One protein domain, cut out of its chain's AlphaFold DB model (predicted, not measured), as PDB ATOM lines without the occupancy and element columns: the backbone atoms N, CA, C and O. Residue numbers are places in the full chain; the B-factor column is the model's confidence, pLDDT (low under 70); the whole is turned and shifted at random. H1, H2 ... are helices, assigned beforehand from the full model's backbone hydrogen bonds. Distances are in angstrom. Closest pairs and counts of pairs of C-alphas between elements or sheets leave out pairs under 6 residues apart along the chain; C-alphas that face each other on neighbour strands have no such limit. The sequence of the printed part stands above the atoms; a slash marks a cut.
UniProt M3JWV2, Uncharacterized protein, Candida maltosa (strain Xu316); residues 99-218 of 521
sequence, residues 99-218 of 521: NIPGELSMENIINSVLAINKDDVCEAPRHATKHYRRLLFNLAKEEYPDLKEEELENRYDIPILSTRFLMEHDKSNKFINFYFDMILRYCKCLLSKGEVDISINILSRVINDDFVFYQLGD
ATOM      1  N   ASN A  99      85.941  25.721 145.049       86.06
ATOM      2  CA  ASN A  99      86.683  25.993 146.279       86.06
ATOM      3  C   ASN A  99      85.728  26.342 147.436       86.06
ATOM      4  O   ASN A  99      85.044  27.369 147.380       86.06
ATOM      5  N   ILE A 100      85.672  25.484 148.457       85.00
ATOM      6  CA  ILE A 100      84.800  25.647 149.622       85.00
ATOM      7  C   ILE A 100      85.581  26.423 150.695       85.00
ATOM      8  O   ILE A 100      86.598  25.940 151.200       85.00
ATOM      9  N   PRO A 101      85.132  27.625 151.093       84.44
ATOM     10  CA  PRO A 101      85.821  28.413 152.106       84.44
ATOM     11  C   PRO A 101      85.718  27.736 153.481       84.44
ATOM     12  O   PRO A 101      84.644  27.325 153.917       84.44
ATOM     13  N   GLY A 102      86.838  27.683 154.210       77.94
ATOM     14  CA  GLY A 102      86.902  27.106 155.562       77.94
ATOM     15  C   GLY A 102      86.178  27.916 156.649       77.94
ATOM     16  O   GLY A 102      86.153  27.495 157.799       77.94
ATOM     17  N   GLU A 103      85.605  29.067 156.294       80.50
ATOM     18  CA  GLU A 103      84.815  29.943 157.175       80.50
ATOM     19  C   GLU A 103      83.381  29.432 157.400       80.50
ATOM     20  O   GLU A 103      82.657  29.965 158.237       80.50
ATOM     21  N   LEU A 104      82.950  28.415 156.647       81.50
ATOM     22  CA  LEU A 104      81.604  27.856 156.737       81.50
ATOM     23  C   LEU A 104      81.433  26.960 157.968       81.50
ATOM     24  O   LEU A 104      82.319  26.190 158.340       81.50
ATOM     25  N   SER A 105      80.234  26.990 158.552       84.75
ATOM     26  CA  SER A 105      79.833  26.020 159.571       84.75
ATOM     27  C   SER A 105      79.856  24.588 159.012       84.75
ATOM     28  O   SER A 105      79.639  24.359 157.820       84.75
ATOM     29  N   MET A 106      80.078  23.588 159.874       82.31
ATOM     30  CA  MET A 106      80.134  22.178 159.451       82.31
ATOM     31  C   MET A 106      78.857  21.719 158.734       82.31
ATOM     32  O   MET A 106      78.925  20.928 157.796       82.31
ATOM     33  N   GLU A 107      77.696  22.230 159.145       84.75
ATOM     34  CA  GLU A 107      76.424  21.945 158.479       84.75
ATOM     35  C   GLU A 107      76.385  22.525 157.058       84.75
ATOM     36  O   GLU A 107      75.995  21.832 156.113       84.75
ATOM     37  N   ASN A 108      76.861  23.759 156.883       84.69
ATOM     38  CA  ASN A 108      76.941  24.413 155.579       84.69
ATOM     39  C   ASN A 108      77.961  23.720 154.666       84.69
ATOM     40  O   ASN A 108      77.676  23.522 153.484       84.69
ATOM     41  N   ILE A 109      79.090  23.245 155.199       85.00
ATOM     42  CA  ILE A 109      80.057  22.430 154.443       85.00
ATOM     43  C   ILE A 109      79.390  21.148 153.931       85.00
ATOM     44  O   ILE A 109      79.484  20.835 152.746       85.00
ATOM     45  N   ILE A 110      78.664  20.423 154.789       84.50
ATOM     46  CA  ILE A 110      77.966  19.190 154.394       84.50
ATOM     47  C   ILE A 110      76.928  19.476 153.304       84.50
ATOM     48  O   ILE A 110      76.909  18.783 152.285       84.50
ATOM     49  N   ASN A 111      76.088  20.499 153.482       84.50
ATOM     50  CA  ASN A 111      75.077  20.862 152.487       84.50
ATOM     51  C   ASN A 111      75.710  21.272 151.149       84.50
ATOM     52  O   ASN A 111      75.225  20.847 150.103       84.50
ATOM     53  N   SER A 112      76.828  22.002 151.176       84.88
ATOM     54  CA  SER A 112      77.577  22.400 149.976       84.88
ATOM     55  C   SER A 112      78.121  21.188 149.217       84.88
ATOM     56  O   SER A 112      77.874  21.038 148.021       84.88
ATOM     57  N   VAL A 113      78.798  20.271 149.919       85.38
ATOM     58  CA  VAL A 113      79.365  19.046 149.329       85.38
ATOM     59  C   VAL A 113      78.269  18.171 148.725       85.38
ATOM     60  O   VAL A 113      78.445  17.625 147.634       85.38
ATOM     61  N   LEU A 114      77.131  18.032 149.413       83.69
ATOM     62  CA  LEU A 114      76.004  17.245 148.919       83.69
ATOM     63  C   LEU A 114      75.332  17.897 147.710       83.69
ATOM     64  O   LEU A 114      74.952  17.169 146.797       83.69
ATOM     65  N   ALA A 115      75.199  19.225 147.683       84.06
ATOM     66  CA  ALA A 115      74.626  19.948 146.553       84.06
ATOM     67  C   ALA A 115      75.506  19.819 145.301       84.06
ATOM     68  O   ALA A 115      75.027  19.359 144.265       84.06
ATOM     69  N   ILE A 116      76.803  20.127 145.426       85.44
ATOM     70  CA  ILE A 116      77.772  20.118 144.317       85.44
ATOM     71  C   ILE A 116      77.907  18.719 143.712       85.44
ATOM     72  O   ILE A 116      77.825  18.559 142.499       85.44
ATOM     73  N   ASN A 117      78.047  17.677 144.538       83.56
ATOM     74  CA  ASN A 117      78.150  16.307 144.028       83.56
ATOM     75  C   ASN A 117      76.855  15.830 143.343       83.56
ATOM     76  O   ASN A 117      76.901  15.016 142.417       83.56
ATOM     77  N   LYS A 118      75.687  16.318 143.769       81.25
ATOM     78  CA  LYS A 118      74.404  15.931 143.167       81.25
ATOM     79  C   LYS A 118      74.160  16.649 141.836       81.25
ATOM     80  O   LYS A 118      73.686  16.010 140.897       81.25
ATOM     81  N   ASP A 119      74.532  17.926 141.735       81.75
ATOM     82  CA  ASP A 119      74.501  18.689 140.478       81.75
ATOM     83  C   ASP A 119      75.555  18.156 139.490       81.75
ATOM     84  O   ASP A 119      75.200  17.616 138.442       81.75
ATOM     85  N   ASP A 120      76.841  18.192 139.856       80.81
ATOM     86  CA  ASP A 120      77.945  18.006 138.905       80.81
ATOM     87  C   ASP A 120      78.322  16.536 138.657       80.81
ATOM     88  O   ASP A 120      78.653  16.162 137.535       80.81
ATOM     89  N   VAL A 121      78.306  15.680 139.686       77.56
ATOM     90  CA  VAL A 121      78.765  14.278 139.560       77.56
ATOM     91  C   VAL A 121      77.618  13.351 139.165       77.56
ATOM     92  O   VAL A 121      77.794  12.413 138.380       77.56
ATOM     93  N   CYS A 122      76.432  13.596 139.718       71.62
ATOM     94  CA  CYS A 122      75.248  12.790 139.434       71.62
ATOM     95  C   CYS A 122      74.434  13.315 138.244       71.62
ATOM     96  O   CYS A 122      73.575  12.577 137.759       71.62
ATOM     97  N   GLU A 123      74.726  14.529 137.758       78.94
ATOM     98  CA  GLU A 123      74.005  15.204 136.666       78.94
ATOM     99  C   GLU A 123      72.499  15.315 136.970       78.94
ATOM    100  O   GLU A 123      71.648  15.109 136.100       78.94
ATOM    101  N   ALA A 124      72.168  15.598 138.235       78.19
ATOM    102  CA  ALA A 124      70.805  15.629 138.763       78.19
ATOM    103  C   ALA A 124      70.470  16.995 139.410       78.19
ATOM    104  O   ALA A 124      70.117  17.048 140.594       78.19
ATOM    105  N   PRO A 125      70.538  18.110 138.650       78.69
ATOM    106  CA  PRO A 125      70.371  19.473 139.176       78.69
ATOM    107  C   PRO A 125      69.019  19.690 139.869       78.69
ATOM    108  O   PRO A 125      68.948  20.331 140.917       78.69
ATOM    109  N   ARG A 126      67.948  19.067 139.358       78.44
ATOM    110  CA  ARG A 126      66.598  19.119 139.954       78.44
ATOM    111  C   ARG A 126      66.606  18.758 141.434       78.44
ATOM    112  O   ARG A 126      65.977  19.424 142.252       78.44
ATOM    113  N   HIS A 127      67.376  17.734 141.771       76.62
ATOM    114  CA  HIS A 127      67.432  17.154 143.101       76.62
ATOM    115  C   HIS A 127      68.460  17.840 144.018       76.62
ATOM    116  O   HIS A 127      68.453  17.615 145.232       76.62
ATOM    117  N   ALA A 128      69.358  18.661 143.460       82.81
ATOM    118  CA  ALA A 128      70.325  19.460 144.213       82.81
ATOM    119  C   ALA A 128      69.694  20.729 144.822       82.81
ATOM    120  O   ALA A 128      70.197  21.231 145.830       82.81
ATOM    121  N   THR A 129      68.562  21.195 144.270       83.25
ATOM    122  CA  THR A 129      67.802  22.382 144.721       83.25
ATOM    123  C   THR A 129      67.633  22.449 146.240       83.25
ATOM    124  O   THR A 129      67.923  23.475 146.849       83.25
ATOM    125  N   LYS A 130      67.248  21.338 146.875       84.50
ATOM    126  CA  LYS A 130      67.052  21.238 148.329       84.50
ATOM    127  C   LYS A 130      68.302  21.591 149.138       84.50
ATOM    128  O   LYS A 130      68.207  22.280 150.150       84.50
ATOM    129  N   HIS A 131      69.466  21.097 148.723       84.12
ATOM    130  CA  HIS A 131      70.714  21.305 149.458       84.12
ATOM    131  C   HIS A 131      71.262  22.719 149.249       84.12
ATOM    132  O   HIS A 131      71.703  23.336 150.217       84.12
ATOM    133  N   TYR A 132      71.150  23.256 148.030       87.56
ATOM    134  CA  TYR A 132      71.479  24.656 147.758       87.56
ATOM    135  C   TYR A 132      70.574  25.617 148.532       87.56
ATOM    136  O   TYR A 132      71.075  26.549 149.155       87.56
ATOM    137  N   ARG A 133      69.262  25.348 148.583       86.06
ATOM    138  CA  ARG A 133      68.323  26.155 149.369       86.06
ATOM    139  C   ARG A 133      68.697  26.184 150.847       86.06
ATOM    140  O   ARG A 133      68.786  27.258 151.424       86.06
ATOM    141  N   ARG A 134      68.954  25.017 151.449       84.25
ATOM    142  CA  ARG A 134      69.357  24.919 152.863       84.25
ATOM    143  C   ARG A 134      70.635  25.683 153.154       84.25
ATOM    144  O   ARG A 134      70.701  26.378 154.156       84.25
ATOM    145  N   LEU A 135      71.626  25.561 152.275       86.94
ATOM    146  CA  LEU A 135      72.872  26.301 152.401       86.94
ATOM    147  C   LEU A 135      72.615  27.811 152.417       86.94
ATOM    148  O   LEU A 135      73.004  28.479 153.366       86.94
ATOM    149  N   LEU A 136      71.940  28.338 151.394       87.12
ATOM    150  CA  LEU A 136      71.720  29.779 151.263       87.12
ATOM    151  C   LEU A 136      70.806  30.326 152.369       87.12
ATOM    152  O   LEU A 136      71.058  31.405 152.890       87.12
ATOM    153  N   PHE A 137      69.795  29.563 152.784       85.88
ATOM    154  CA  PHE A 137      68.913  29.953 153.880       85.88
ATOM    155  C   PHE A 137      69.624  29.939 155.240       85.88
ATOM    156  O   PHE A 137      69.451  30.859 156.036       85.88
ATOM    157  N   ASN A 138      70.476  28.941 155.504       84.94
ATOM    158  CA  ASN A 138      71.301  28.916 156.712       84.94
ATOM    159  C   ASN A 138      72.296  30.080 156.739       84.94
ATOM    160  O   ASN A 138      72.508  30.655 157.799       84.94
ATOM    161  N   LEU A 139      72.870  30.449 155.589       85.31
ATOM    162  CA  LEU A 139      73.716  31.638 155.482       85.31
ATOM    163  C   LEU A 139      72.916  32.917 155.747       85.31
ATOM    164  O   LEU A 139      73.378  33.772 156.489       85.31
ATOM    165  N   ALA A 140      71.695  33.028 155.222       84.38
ATOM    166  CA  ALA A 140      70.836  34.176 155.496       84.38
ATOM    167  C   ALA A 140      70.434  34.289 156.974       84.38
ATOM    168  O   ALA A 140      70.322  35.397 157.488       84.38
ATOM    169  N   LYS A 141      70.281  33.165 157.684       84.94
ATOM    170  CA  LYS A 141      70.073  33.156 159.142       84.94
ATOM    171  C   LYS A 141      71.270  33.677 159.938       84.94
ATOM    172  O   LYS A 141      71.077  34.136 161.061       84.94
ATOM    173  N   GLU A 142      72.488  33.600 159.396       83.00
ATOM    174  CA  GLU A 142      73.662  34.209 160.036       83.00
ATOM    175  C   GLU A 142      73.556  35.744 160.046       83.00
ATOM    176  O   GLU A 142      74.033  36.373 160.987       83.00
ATOM    177  N   GLU A 143      72.900  36.338 159.041       80.75
ATOM    178  CA  GLU A 143      72.631  37.780 158.968       80.75
ATOM    179  C   GLU A 143      71.326  38.174 159.682       80.75
ATOM    180  O   GLU A 143      71.287  39.168 160.407       80.75
ATOM    181  N   TYR A 144      70.265  37.379 159.513       82.69
ATOM    182  CA  TYR A 144      68.931  37.619 160.064       82.69
ATOM    183  C   TYR A 144      68.500  36.457 160.979       82.69
ATOM    184  O   TYR A 144      67.823  35.531 160.526       82.69
ATOM    185  N   PRO A 145      68.849  36.487 162.281       79.88
ATOM    186  CA  PRO A 145      68.550  35.393 163.212       79.88
ATOM    187  C   PRO A 145      67.054  35.097 163.385       79.88
ATOM    188  O   PRO A 145      66.682  33.960 163.674       79.88
ATOM    189  N   ASP A 146      66.202  36.106 163.187       80.44
ATOM    190  CA  ASP A 146      64.747  35.999 163.348       80.44
ATOM    191  C   ASP A 146      64.034  35.427 162.110       80.44
ATOM    192  O   ASP A 146      62.823  35.213 162.145       80.44
ATOM    193  N   LEU A 147      64.768  35.141 161.028       80.06
ATOM    194  CA  LEU A 147      64.213  34.669 159.762       80.06
ATOM    195  C   LEU A 147      63.562  33.281 159.900       80.06
ATOM    196  O   LEU A 147      64.234  32.267 160.144       80.06
ATOM    197  N   LYS A 148      62.247  33.218 159.664       76.56
ATOM    198  CA  LYS A 148      61.466  31.970 159.641       76.56
ATOM    199  C   LYS A 148      61.107  31.565 158.216       76.56
ATOM    200  O   LYS A 148      60.795  32.398 157.378       76.56
ATOM    201  N   GLU A 149      61.104  30.258 157.947       68.19
ATOM    202  CA  GLU A 149      60.755  29.726 156.615       68.19
ATOM    203  C   GLU A 149      59.306  30.019 156.206       68.19
ATOM    204  O   GLU A 149      59.011  30.091 155.018       68.19
ATOM    205  N   GLU A 150      58.418  30.201 157.183       68.12
ATOM    206  CA  GLU A 150      56.990  30.474 156.985       68.12
ATOM    207  C   GLU A 150      56.713  31.888 156.453       68.12
ATOM    208  O   GLU A 150      55.623  32.152 155.955       68.12
ATOM    209  N   GLU A 151      57.688  32.795 156.544       65.38
ATOM    210  CA  GLU A 151      57.559  34.192 156.109       65.38
ATOM    211  C   GLU A 151      57.858  34.378 154.610       65.38
ATOM    212  O   GLU A 151      57.655  35.462 154.066       65.38
ATOM    213  N   LEU A 152      58.325  33.330 153.924       69.94
ATOM    214  CA  LEU A 152      58.644  33.371 152.498       69.94
ATOM    215  C   LEU A 152      57.391  33.106 151.651       69.94
ATOM    216  O   LEU A 152      56.738  32.075 151.800       69.94
ATOM    217  N   GLU A 153      57.098  34.005 150.705       64.00
ATOM    218  CA  GLU A 153      55.943  33.903 149.791       64.00
ATOM    219  C   GLU A 153      55.952  32.608 148.962       64.00
ATOM    220  O   GLU A 153      54.901  32.070 148.612       64.00
ATOM    221  N   ASN A 154      57.146  32.100 148.648       73.94
ATOM    222  CA  ASN A 154      57.339  30.868 147.904       73.94
ATOM    223  C   ASN A 154      58.410  30.000 148.575       73.94
ATOM    224  O   ASN A 154      59.460  30.492 148.988       73.94
ATOM    225  N   ARG A 155      58.180  28.681 148.607       74.38
ATOM    226  CA  ARG A 155      59.116  27.688 149.151       74.38
ATOM    227  C   ARG A 155      60.496  27.758 148.492       74.38
ATOM    228  O   ARG A 155      61.460  27.362 149.129       74.38
ATOM    229  N   TYR A 156      60.624  28.219 147.251       78.50
ATOM    230  CA  TYR A 156      61.928  28.315 146.580       78.50
ATOM    231  C   TYR A 156      62.585  29.693 146.657       78.50
ATOM    232  O   TYR A 156      63.732  29.815 146.215       78.50
ATOM    233  N   ASP A 157      61.900  30.706 147.194       80.12
ATOM    234  CA  ASP A 157      62.510  32.022 147.371       80.12
ATOM    235  C   ASP A 157      63.529  31.982 148.515       80.12
ATOM    236  O   ASP A 157      63.405  31.205 149.469       80.12
ATOM    237  N   ILE A 158      64.581  32.783 148.379       81.12
ATOM    238  CA  ILE A 158      65.684  32.845 149.332       81.12
ATOM    239  C   ILE A 158      66.090  34.309 149.511       81.12
ATOM    240  O   ILE A 158      66.326  35.001 148.515       81.12
ATOM    241  N   PRO A 159      66.220  34.786 150.761       80.00
ATOM    242  CA  PRO A 159      66.748  36.114 151.018       80.00
ATOM    243  C   PRO A 159      68.225  36.181 150.629       80.00
ATOM    244  O   PRO A 159      69.027  35.321 150.993       80.00
ATOM    245  N   ILE A 160      68.571  37.211 149.862       81.50
ATOM    246  CA  ILE A 160      69.943  37.473 149.436       81.50
ATOM    247  C   ILE A 160      70.618  38.292 150.535       81.50
ATOM    248  O   ILE A 160      70.064  39.303 150.966       81.50
ATOM    249  N   LEU A 161      71.802  37.852 150.962       80.50
ATOM    250  CA  LEU A 161      72.639  38.568 151.921       80.50
ATOM    251  C   LEU A 161      72.883  40.014 151.490       80.50
ATOM    252  O   LEU A 161      73.167  40.272 150.314       80.50
ATOM    253  N   SER A 162      72.816  40.949 152.437       73.06
ATOM    254  CA  SER A 162      73.065  42.352 152.123       73.06
ATOM    255  C   SER A 162      74.544  42.608 151.832       73.06
ATOM    256  O   SER A 162      75.454  41.984 152.386       73.06
ATOM    257  N   THR A 163      74.806  43.588 150.972       71.06
ATOM    258  CA  THR A 163      76.166  44.028 150.629       71.06
ATOM    259  C   THR A 163      76.947  44.522 151.838       71.06
ATOM    260  O   THR A 163      78.148  44.279 151.933       71.06
ATOM    261  N   ARG A 164      76.259  45.144 152.803       70.56
ATOM    262  CA  ARG A 164      76.853  45.567 154.076       70.56
ATOM    263  C   ARG A 164      77.329  44.372 154.887       70.56
ATOM    264  O   ARG A 164      78.474  44.373 155.312       70.56
ATOM    265  N   PHE A 165      76.523  43.320 155.012       74.75
ATOM    266  CA  PHE A 165      76.930  42.113 155.732       74.75
ATOM    267  C   PHE A 165      78.125  41.405 155.077       74.75
ATOM    268  O   PHE A 165      79.039  40.956 155.769       74.75
ATOM    269  N   LEU A 166      78.160  41.352 153.741       72.75
ATOM    270  CA  LEU A 166      79.274  40.755 152.997       72.75
ATOM    271  C   LEU A 166      80.603  41.513 153.183       72.75
ATOM    272  O   LEU A 166      81.658  40.890 153.087       72.75
ATOM    273  N   MET A 167      80.566  42.821 153.464       68.56
ATOM    274  CA  MET A 167      81.763  43.654 153.647       68.56
ATOM    275  C   MET A 167      82.148  43.918 155.104       68.56
ATOM    276  O   MET A 167      83.328  43.893 155.437       68.56
ATOM    277  N   GLU A 168      81.176  44.224 155.964       61.47
ATOM    278  CA  GLU A 168      81.405  44.725 157.327       61.47
ATOM    279  C   GLU A 168      81.879  43.623 158.291       61.47
ATOM    280  O   GLU A 168      82.413  43.927 159.355       61.47
ATOM    281  N   HIS A 169      81.741  42.347 157.916       60.28
ATOM    282  CA  HIS A 169      82.129  41.194 158.737       60.28
ATOM    283  C   HIS A 169      83.439  40.504 158.315       60.28
ATOM    284  O   HIS A 169      83.630  39.333 158.647       60.28
ATOM    285  N   ASP A 170      84.335  41.187 157.591       61.12
ATOM    286  CA  ASP A 170      85.646  40.652 157.167       61.12
ATOM    287  C   ASP A 170      85.557  39.284 156.449       61.12
ATOM    288  O   ASP A 170      86.470  38.454 156.521       61.12
ATOM    289  N   LYS A 171      84.447  39.012 155.748       71.94
ATOM    290  CA  LYS A 171      84.311  37.787 154.952       71.94
ATOM    291  C   LYS A 171      85.340  37.815 153.828       71.94
ATOM    292  O   LYS A 171      85.519  38.827 153.150       71.94
ATOM    293  N   SER A 172      86.041  36.702 153.613       78.00
ATOM    294  CA  SER A 172      87.086  36.682 152.588       78.00
ATOM    295  C   SER A 172      86.500  36.770 151.175       78.00
ATOM    296  O   SER A 172      85.420  36.250 150.896       78.00
ATOM    297  N   ASN A 173      87.263  37.315 150.221       78.69
ATOM    298  CA  ASN A 173      86.883  37.294 148.797       78.69
ATOM    299  C   ASN A 173      86.571  35.869 148.294       78.69
ATOM    300  O   ASN A 173      85.780  35.683 147.373       78.69
ATOM    301  N   LYS A 174      87.175  34.842 148.914       81.62
ATOM    302  CA  LYS A 174      86.870  33.434 148.623       81.62
ATOM    303  C   LYS A 174      85.447  33.068 149.032       81.62
ATOM    304  O   LYS A 174      84.771  32.382 148.272       81.62
ATOM    305  N   PHE A 175      84.999  33.523 150.201       84.81
ATOM    306  CA  PHE A 175      83.630  33.324 150.661       84.81
ATOM    307  C   PHE A 175      82.620  34.026 149.756       84.81
ATOM    308  O   PHE A 175      81.632  33.416 149.362       84.81
ATOM    309  N   ILE A 176      82.900  35.268 149.369       81.62
ATOM    310  CA  ILE A 176      82.011  36.067 148.520       81.62
ATOM    311  C   ILE A 176      81.834  35.405 147.144       81.62
ATOM    312  O   ILE A 176      80.707  35.179 146.704       81.62
ATOM    313  N   ASN A 177      82.934  34.991 146.509       82.38
ATOM    314  CA  ASN A 177      82.882  34.258 145.241       82.38
ATOM    315  C   ASN A 177      82.132  32.929 145.377       82.38
ATOM    316  O   ASN A 177      81.303  32.599 144.532       82.38
ATOM    317  N   PHE A 178      82.382  32.189 146.461       85.75
ATOM    318  CA  PHE A 178      81.658  30.958 146.752       85.75
ATOM    319  C   PHE A 178      80.150  31.202 146.904       85.75
ATOM    320  O   PHE A 178      79.354  30.465 146.331       85.75
ATOM    321  N   TYR A 179      79.745  32.240 147.635       86.38
ATOM    322  CA  TYR A 179      78.341  32.571 147.857       86.38
ATOM    323  C   TYR A 179      77.611  32.882 146.544       86.38
ATOM    324  O   TYR A 179      76.571  32.278 146.264       86.38
ATOM    325  N   PHE A 180      78.183  33.742 145.696       83.81
ATOM    326  CA  PHE A 180      77.599  34.024 144.383       83.81
ATOM    327  C   PHE A 180      77.569  32.783 143.492       83.81
ATOM    328  O   PHE A 180      76.548  32.519 142.860       83.81
ATOM    329  N   ASP A 181      78.611  31.950 143.513       84.88
ATOM    330  CA  ASP A 181      78.603  30.672 142.797       84.88
ATOM    331  C   ASP A 181      77.460  29.752 143.247       84.88
ATOM    332  O   ASP A 181      76.823  29.099 142.416       84.88
ATOM    333  N   MET A 182      77.168  29.699 144.550       87.62
ATOM    334  CA  MET A 182      76.057  28.905 145.079       87.62
ATOM    335  C   MET A 182      74.700  29.461 144.643       87.62
ATOM    336  O   MET A 182      73.828  28.672 144.278       87.62
ATOM    337  N   ILE A 183      74.525  30.787 144.610       88.12
ATOM    338  CA  ILE A 183      73.307  31.416 144.073       88.12
ATOM    339  C   ILE A 183      73.126  31.061 142.595       88.12
ATOM    340  O   ILE A 183      72.050  30.628 142.189       88.12
ATOM    341  N   LEU A 184      74.177  31.190 141.785       85.94
ATOM    342  CA  LEU A 184      74.100  30.914 140.348       85.94
ATOM    343  C   LEU A 184      73.786  29.442 140.059       85.94
ATOM    344  O   LEU A 184      72.942  29.132 139.211       85.94
ATOM    345  N   ARG A 185      74.407  28.521 140.803       86.62
ATOM    346  CA  ARG A 185      74.094  27.085 140.729       86.62
ATOM    347  C   ARG A 185      72.671  26.794 141.195       86.62
ATOM    348  O   ARG A 185      71.986  25.988 140.565       86.62
ATOM    349  N   TYR A 186      72.187  27.481 142.229       88.75
ATOM    350  CA  TYR A 186      70.801  27.364 142.673       88.75
ATOM    351  C   TYR A 186      69.813  27.810 141.589       88.75
ATOM    352  O   TYR A 186      68.907  27.047 141.254       88.75
ATOM    353  N   CYS A 187      70.037  28.968 140.959       86.75
ATOM    354  CA  CYS A 187      69.243  29.450 139.825       86.75
ATOM    355  C   CYS A 187      69.209  28.424 138.678       86.75
ATOM    356  O   CYS A 187      68.140  28.053 138.197       86.75
ATOM    357  N   LYS A 188      70.361  27.859 138.292       85.12
ATOM    358  CA  LYS A 188      70.429  26.776 137.292       85.12
ATOM    359  C   LYS A 188      69.588  25.556 137.697       85.12
ATOM    360  O   LYS A 188      68.898  24.968 136.861       85.12
ATOM    361  N   CYS A 189      69.624  25.172 138.971       85.00
ATOM    362  CA  CYS A 189      68.829  24.059 139.483       85.00
ATOM    363  C   CYS A 189      67.320  24.365 139.440       85.00
ATOM    364  O   CYS A 189      66.548  23.495 139.028       85.00
ATOM    365  N   LEU A 190      66.900  25.592 139.768       85.19
ATOM    366  CA  LEU A 190      65.508  26.047 139.640       85.19
ATOM    367  C   LEU A 190      65.020  26.013 138.186       85.19
ATOM    368  O   LEU A 190      63.946  25.472 137.916       85.19
ATOM    369  N   LEU A 191      65.846  26.462 137.234       83.88
ATOM    370  CA  LEU A 191      65.541  26.354 135.802       83.88
ATOM    371  C   LEU A 191      65.328  24.898 135.372       83.88
ATOM    372  O   LEU A 191      64.395  24.599 134.631       83.88
ATOM    373  N   SER A 192      66.152  23.967 135.867       81.44
ATOM    374  CA  SER A 192      65.991  22.540 135.553       81.44
ATOM    375  C   SER A 192      64.686  21.952 136.102       81.44
ATOM    376  O   SER A 192      64.157  20.989 135.536       81.44
ATOM    377  N   LYS A 193      64.176  22.530 137.194       81.69
ATOM    378  CA  LYS A 193      62.953  22.125 137.885       81.69
ATOM    379  C   LYS A 193      61.687  22.715 137.256       81.69
ATOM    380  O   LYS A 193      60.634  22.104 137.373       81.69
ATOM    381  N   GLY A 194      61.808  23.831 136.537       81.00
ATOM    382  CA  GLY A 194      60.691  24.534 135.897       81.00
ATOM    383  C   GLY A 194      60.253  25.809 136.623       81.00
ATOM    384  O   GLY A 194      59.353  26.485 136.142       81.00
ATOM    385  N   GLU A 195      60.918  26.178 137.723       84.88
ATOM    386  CA  GLU A 195      60.647  27.394 138.506       84.88
ATOM    387  C   GLU A 195      61.393  28.600 137.915       84.88
ATOM    388  O   GLU A 195      62.358  29.126 138.479       84.88
ATOM    389  N   VAL A 196      60.987  28.994 136.708       84.81
ATOM    390  CA  VAL A 196      61.689  30.010 135.912       84.81
ATOM    391  C   VAL A 196      61.550  31.405 136.528       84.81
ATOM    392  O   VAL A 196      62.554  32.101 136.669       84.81
ATOM    393  N   ASP A 197      60.351  31.789 136.966       84.69
ATOM    394  CA  ASP A 197      60.072  33.144 137.469       84.69
ATOM    395  C   ASP A 197      60.877  33.477 138.733       84.69
ATOM    396  O   ASP A 197      61.447  34.562 138.857       84.69
ATOM    397  N   ILE A 198      61.000  32.511 139.645       85.31
ATOM    398  CA  ILE A 198      61.774  32.653 140.886       85.31
ATOM    399  C   ILE A 198      63.263  32.760 140.564       85.31
ATOM    400  O   ILE A 198      63.954  33.631 141.092       85.31
ATOM    401  N   SER A 199      63.757  31.915 139.651       85.50
ATOM    402  CA  SER A 199      65.147  31.986 139.204       85.50
ATOM    403  C   SER A 199      65.469  33.340 138.576       85.50
ATOM    404  O   SER A 199      66.553  33.866 138.821       85.50
ATOM    405  N   ILE A 200      64.561  33.905 137.774       85.00
ATOM    406  CA  ILE A 200      64.730  35.237 137.180       85.00
ATOM    407  C   ILE A 200      64.737  36.300 138.277       85.00
ATOM    408  O   ILE A 200      65.609  37.164 138.262       85.00
ATOM    409  N   ASN A 201      63.806  36.238 139.233       87.31
ATOM    410  CA  ASN A 201      63.711  37.213 140.317       87.31
ATOM    411  C   ASN A 201      65.010  37.253 141.139       87.31
ATOM    412  O   ASN A 201      65.630  38.311 141.246       87.31
ATOM    413  N   ILE A 202      65.492  36.097 141.607       85.25
ATOM    414  CA  ILE A 202      66.753  35.986 142.360       85.25
ATOM    415  C   ILE A 202      67.928  36.527 141.535       85.25
ATOM    416  O   ILE A 202      68.698  37.356 142.019       85.25
ATOM    417  N   LEU A 203      68.044  36.112 140.270       85.12
ATOM    418  CA  LEU A 203      69.126  36.547 139.388       85.12
ATOM    419  C   LEU A 203      69.087  38.061 139.125       85.12
ATOM    420  O   LEU A 203      70.124  38.721 139.130       85.12
ATOM    421  N   SER A 204      67.891  38.620 138.939       85.00
ATOM    422  CA  SER A 204      67.692  40.051 138.710       85.00
ATOM    423  C   SER A 204      68.056  40.889 139.935       85.00
ATOM    424  O   SER A 204      68.685  41.931 139.777       85.00
ATOM    425  N   ARG A 205      67.748  40.420 141.154       85.12
ATOM    426  CA  ARG A 205      68.144  41.091 142.403       85.12
ATOM    427  C   ARG A 205      69.669  41.186 142.524       85.12
ATOM    428  O   ARG A 205      70.170  42.245 142.873       85.12
ATOM    429  N   VAL A 206      70.394  40.117 142.176       83.06
ATOM    430  CA  VAL A 206      71.871  40.101 142.193       83.06
ATOM    431  C   VAL A 206      72.463  41.024 141.127       83.06
ATOM    432  O   VAL A 206      73.394  41.768 141.412       83.06
ATOM    433  N   ILE A 207      71.940  40.987 139.898       82.50
ATOM    434  CA  ILE A 207      72.490  41.775 138.782       82.50
ATOM    435  C   ILE A 207      72.211  43.270 138.951       82.50
ATOM    436  O   ILE A 207      73.063  44.081 138.598       82.50
ATOM    437  N   ASN A 208      71.036  43.634 139.467       82.38
ATOM    438  CA  ASN A 208      70.629  45.030 139.629       82.38
ATOM    439  C   ASN A 208      71.315  45.729 140.812       82.38
ATOM    440  O   ASN A 208      71.277  46.955 140.878       82.38
ATOM    441  N   ASP A 209      71.941  44.990 141.730       80.25
ATOM    442  CA  ASP A 209      72.739  45.582 142.799       80.25
ATOM    443  C   ASP A 209      74.102  46.024 142.244       80.25
ATOM    444  O   ASP A 209      74.995  45.210 142.005       80.25
ATOM    445  N   ASP A 210      74.254  47.331 142.012       77.88
ATOM    446  CA  ASP A 210      75.478  47.934 141.470       77.88
ATOM    447  C   ASP A 210      76.712  47.591 142.318       77.88
ATOM    448  O   ASP A 210      77.807  47.395 141.791       77.88
ATOM    449  N   PHE A 211      76.552  47.468 143.633       75.38
ATOM    450  CA  PHE A 211      77.676  47.207 144.514       75.38
ATOM    451  C   PHE A 211      78.193  45.774 144.350       75.38
ATOM    452  O   PHE A 211      79.395  45.548 144.177       75.38
ATOM    453  N   VAL A 212      77.275  44.806 144.341       74.25
ATOM    454  CA  VAL A 212      77.598  43.404 144.047       74.25
ATOM    455  C   VAL A 212      78.224  43.277 142.665       74.25
ATOM    456  O   VAL A 212      79.242  42.600 142.503       74.25
ATOM    457  N   PHE A 213      77.606  43.941 141.689       75.06
ATOM    458  CA  PHE A 213      77.928  43.791 140.282       75.06
ATOM    459  C   PHE A 213      79.318  44.334 139.939       75.06
ATOM    460  O   PHE A 213      80.068  43.670 139.233       75.06
ATOM    461  N   TYR A 214      79.697  45.496 140.476       76.44
ATOM    462  CA  TYR A 214      80.984  46.116 140.154       76.44
ATOM    463  C   TYR A 214      82.120  45.739 141.115       76.44
ATOM    464  O   TYR A 214      83.257  45.645 140.661       76.44
ATOM    465  N   GLN A 215      81.857  45.508 142.411       73.06
ATOM    466  CA  GLN A 215      82.935  45.466 143.419       73.06
ATOM    467  C   GLN A 215      83.203  44.101 144.063       73.06
ATOM    468  O   GLN A 215      84.332  43.858 144.490       73.06
ATOM    469  N   LEU A 216      82.202  43.223 144.184       69.25
ATOM    470  CA  LEU A 216      82.312  42.038 145.048       69.25
ATOM    471  C   LEU A 216      82.464  40.707 144.307       69.25
ATOM    472  O   LEU A 216      83.117  39.803 144.831       69.25
ATOM    473  N   GLY A 217      81.838  40.550 143.140       66.75
ATOM    474  CA  GLY A 217      81.785  39.261 142.448       66.75
ATOM    475  C   GLY A 217      82.851  39.057 141.373       66.75
ATOM    476  O   GLY A 217      83.442  39.998 140.845       66.75
ATOM    477  N   ASP A 218      83.057  37.791 141.006       76.62
ATOM    478  CA  ASP A 218      83.801  37.417 139.803       76.62
ATOM    479  C   ASP A 218      83.074  37.942 138.554       76.62
ATOM    480  O   ASP A 218      81.956  37.518 138.229       76.62
TER     481      ASP A 218
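What this domain is: This is residues 99 to 218 of the 521 residues of an uncharacterized protein of Candida maltosa (strain Xu316) (UniProt M3JWV2). Two helical hairpins, H1 with H2 and H4 with H5, pack together through H2 and H4, which cross steeply in the middle; the short H3 and H6 lie near the first residues of H4. A long link, residues 144 to 162, loops from H2 to H3. The printed part has 120 residues with six named helices, H1 to H6 in order, and no named strand: all helix. It is compact, with a radius of gyration of the C-alphas of 13.7 A, and rounded, spanning 35 by 30 by 29 A.

How they stand to each other: Begin with the hub, H4, residues 173 to 193. It touches H2, residues 125 to 143, at a steep tilt of 41 degrees, opposite ways; look at Pro 125 and Cys 189, their closest C-alphas, 4.8 A apart. H1, residues 106 to 121, forms a hairpin with H2 at a shallow tilt of 25 degrees, closest at C-alphas 119 and 125, 4.4 A. H5, residues 196 to 208, forms a hairpin with H4, touching its residues 184 to 191 alone; the closest C-alphas, 187 and 199, are 4.9 A apart. H6, residues 210 to 216, only just touches H4, with 3 pairs of C-alphas within 8 A, the closest being 176 and 216 at 6.9 A. H3, residues 163 to 168, is close to H4 but not clearly touching: C-alphas 166 and 176 are closest, at 7.0 A. H1 and H5 are apart. Every O i to N i+4 pair is within hydrogen-bond range in H1, H3, H4, H5 and H6, and 12 of 15 in H2.

Where its parts are: Find C-alpha 173 at (86.883, 37.294, 148.797); from there H4 runs 30.4 A to C-alpha 193. H2 spans 27.1 A, H1 21.4 A and H5 17.9 A. H1 begins at C-alpha 106, (80.134, 22.178, 159.451), and H6 ends at C-alpha 216, (82.312, 42.038, 145.048).

The domain as a whole: The C-alphas farthest apart, of Cys 122 and Glu 168, are 37.1 A apart. The printed part has no cut, and the link from H2 to H3 is long. Look for pLDDT under 70 at residues 149 to 153, 167 to 170 and 216 to 217.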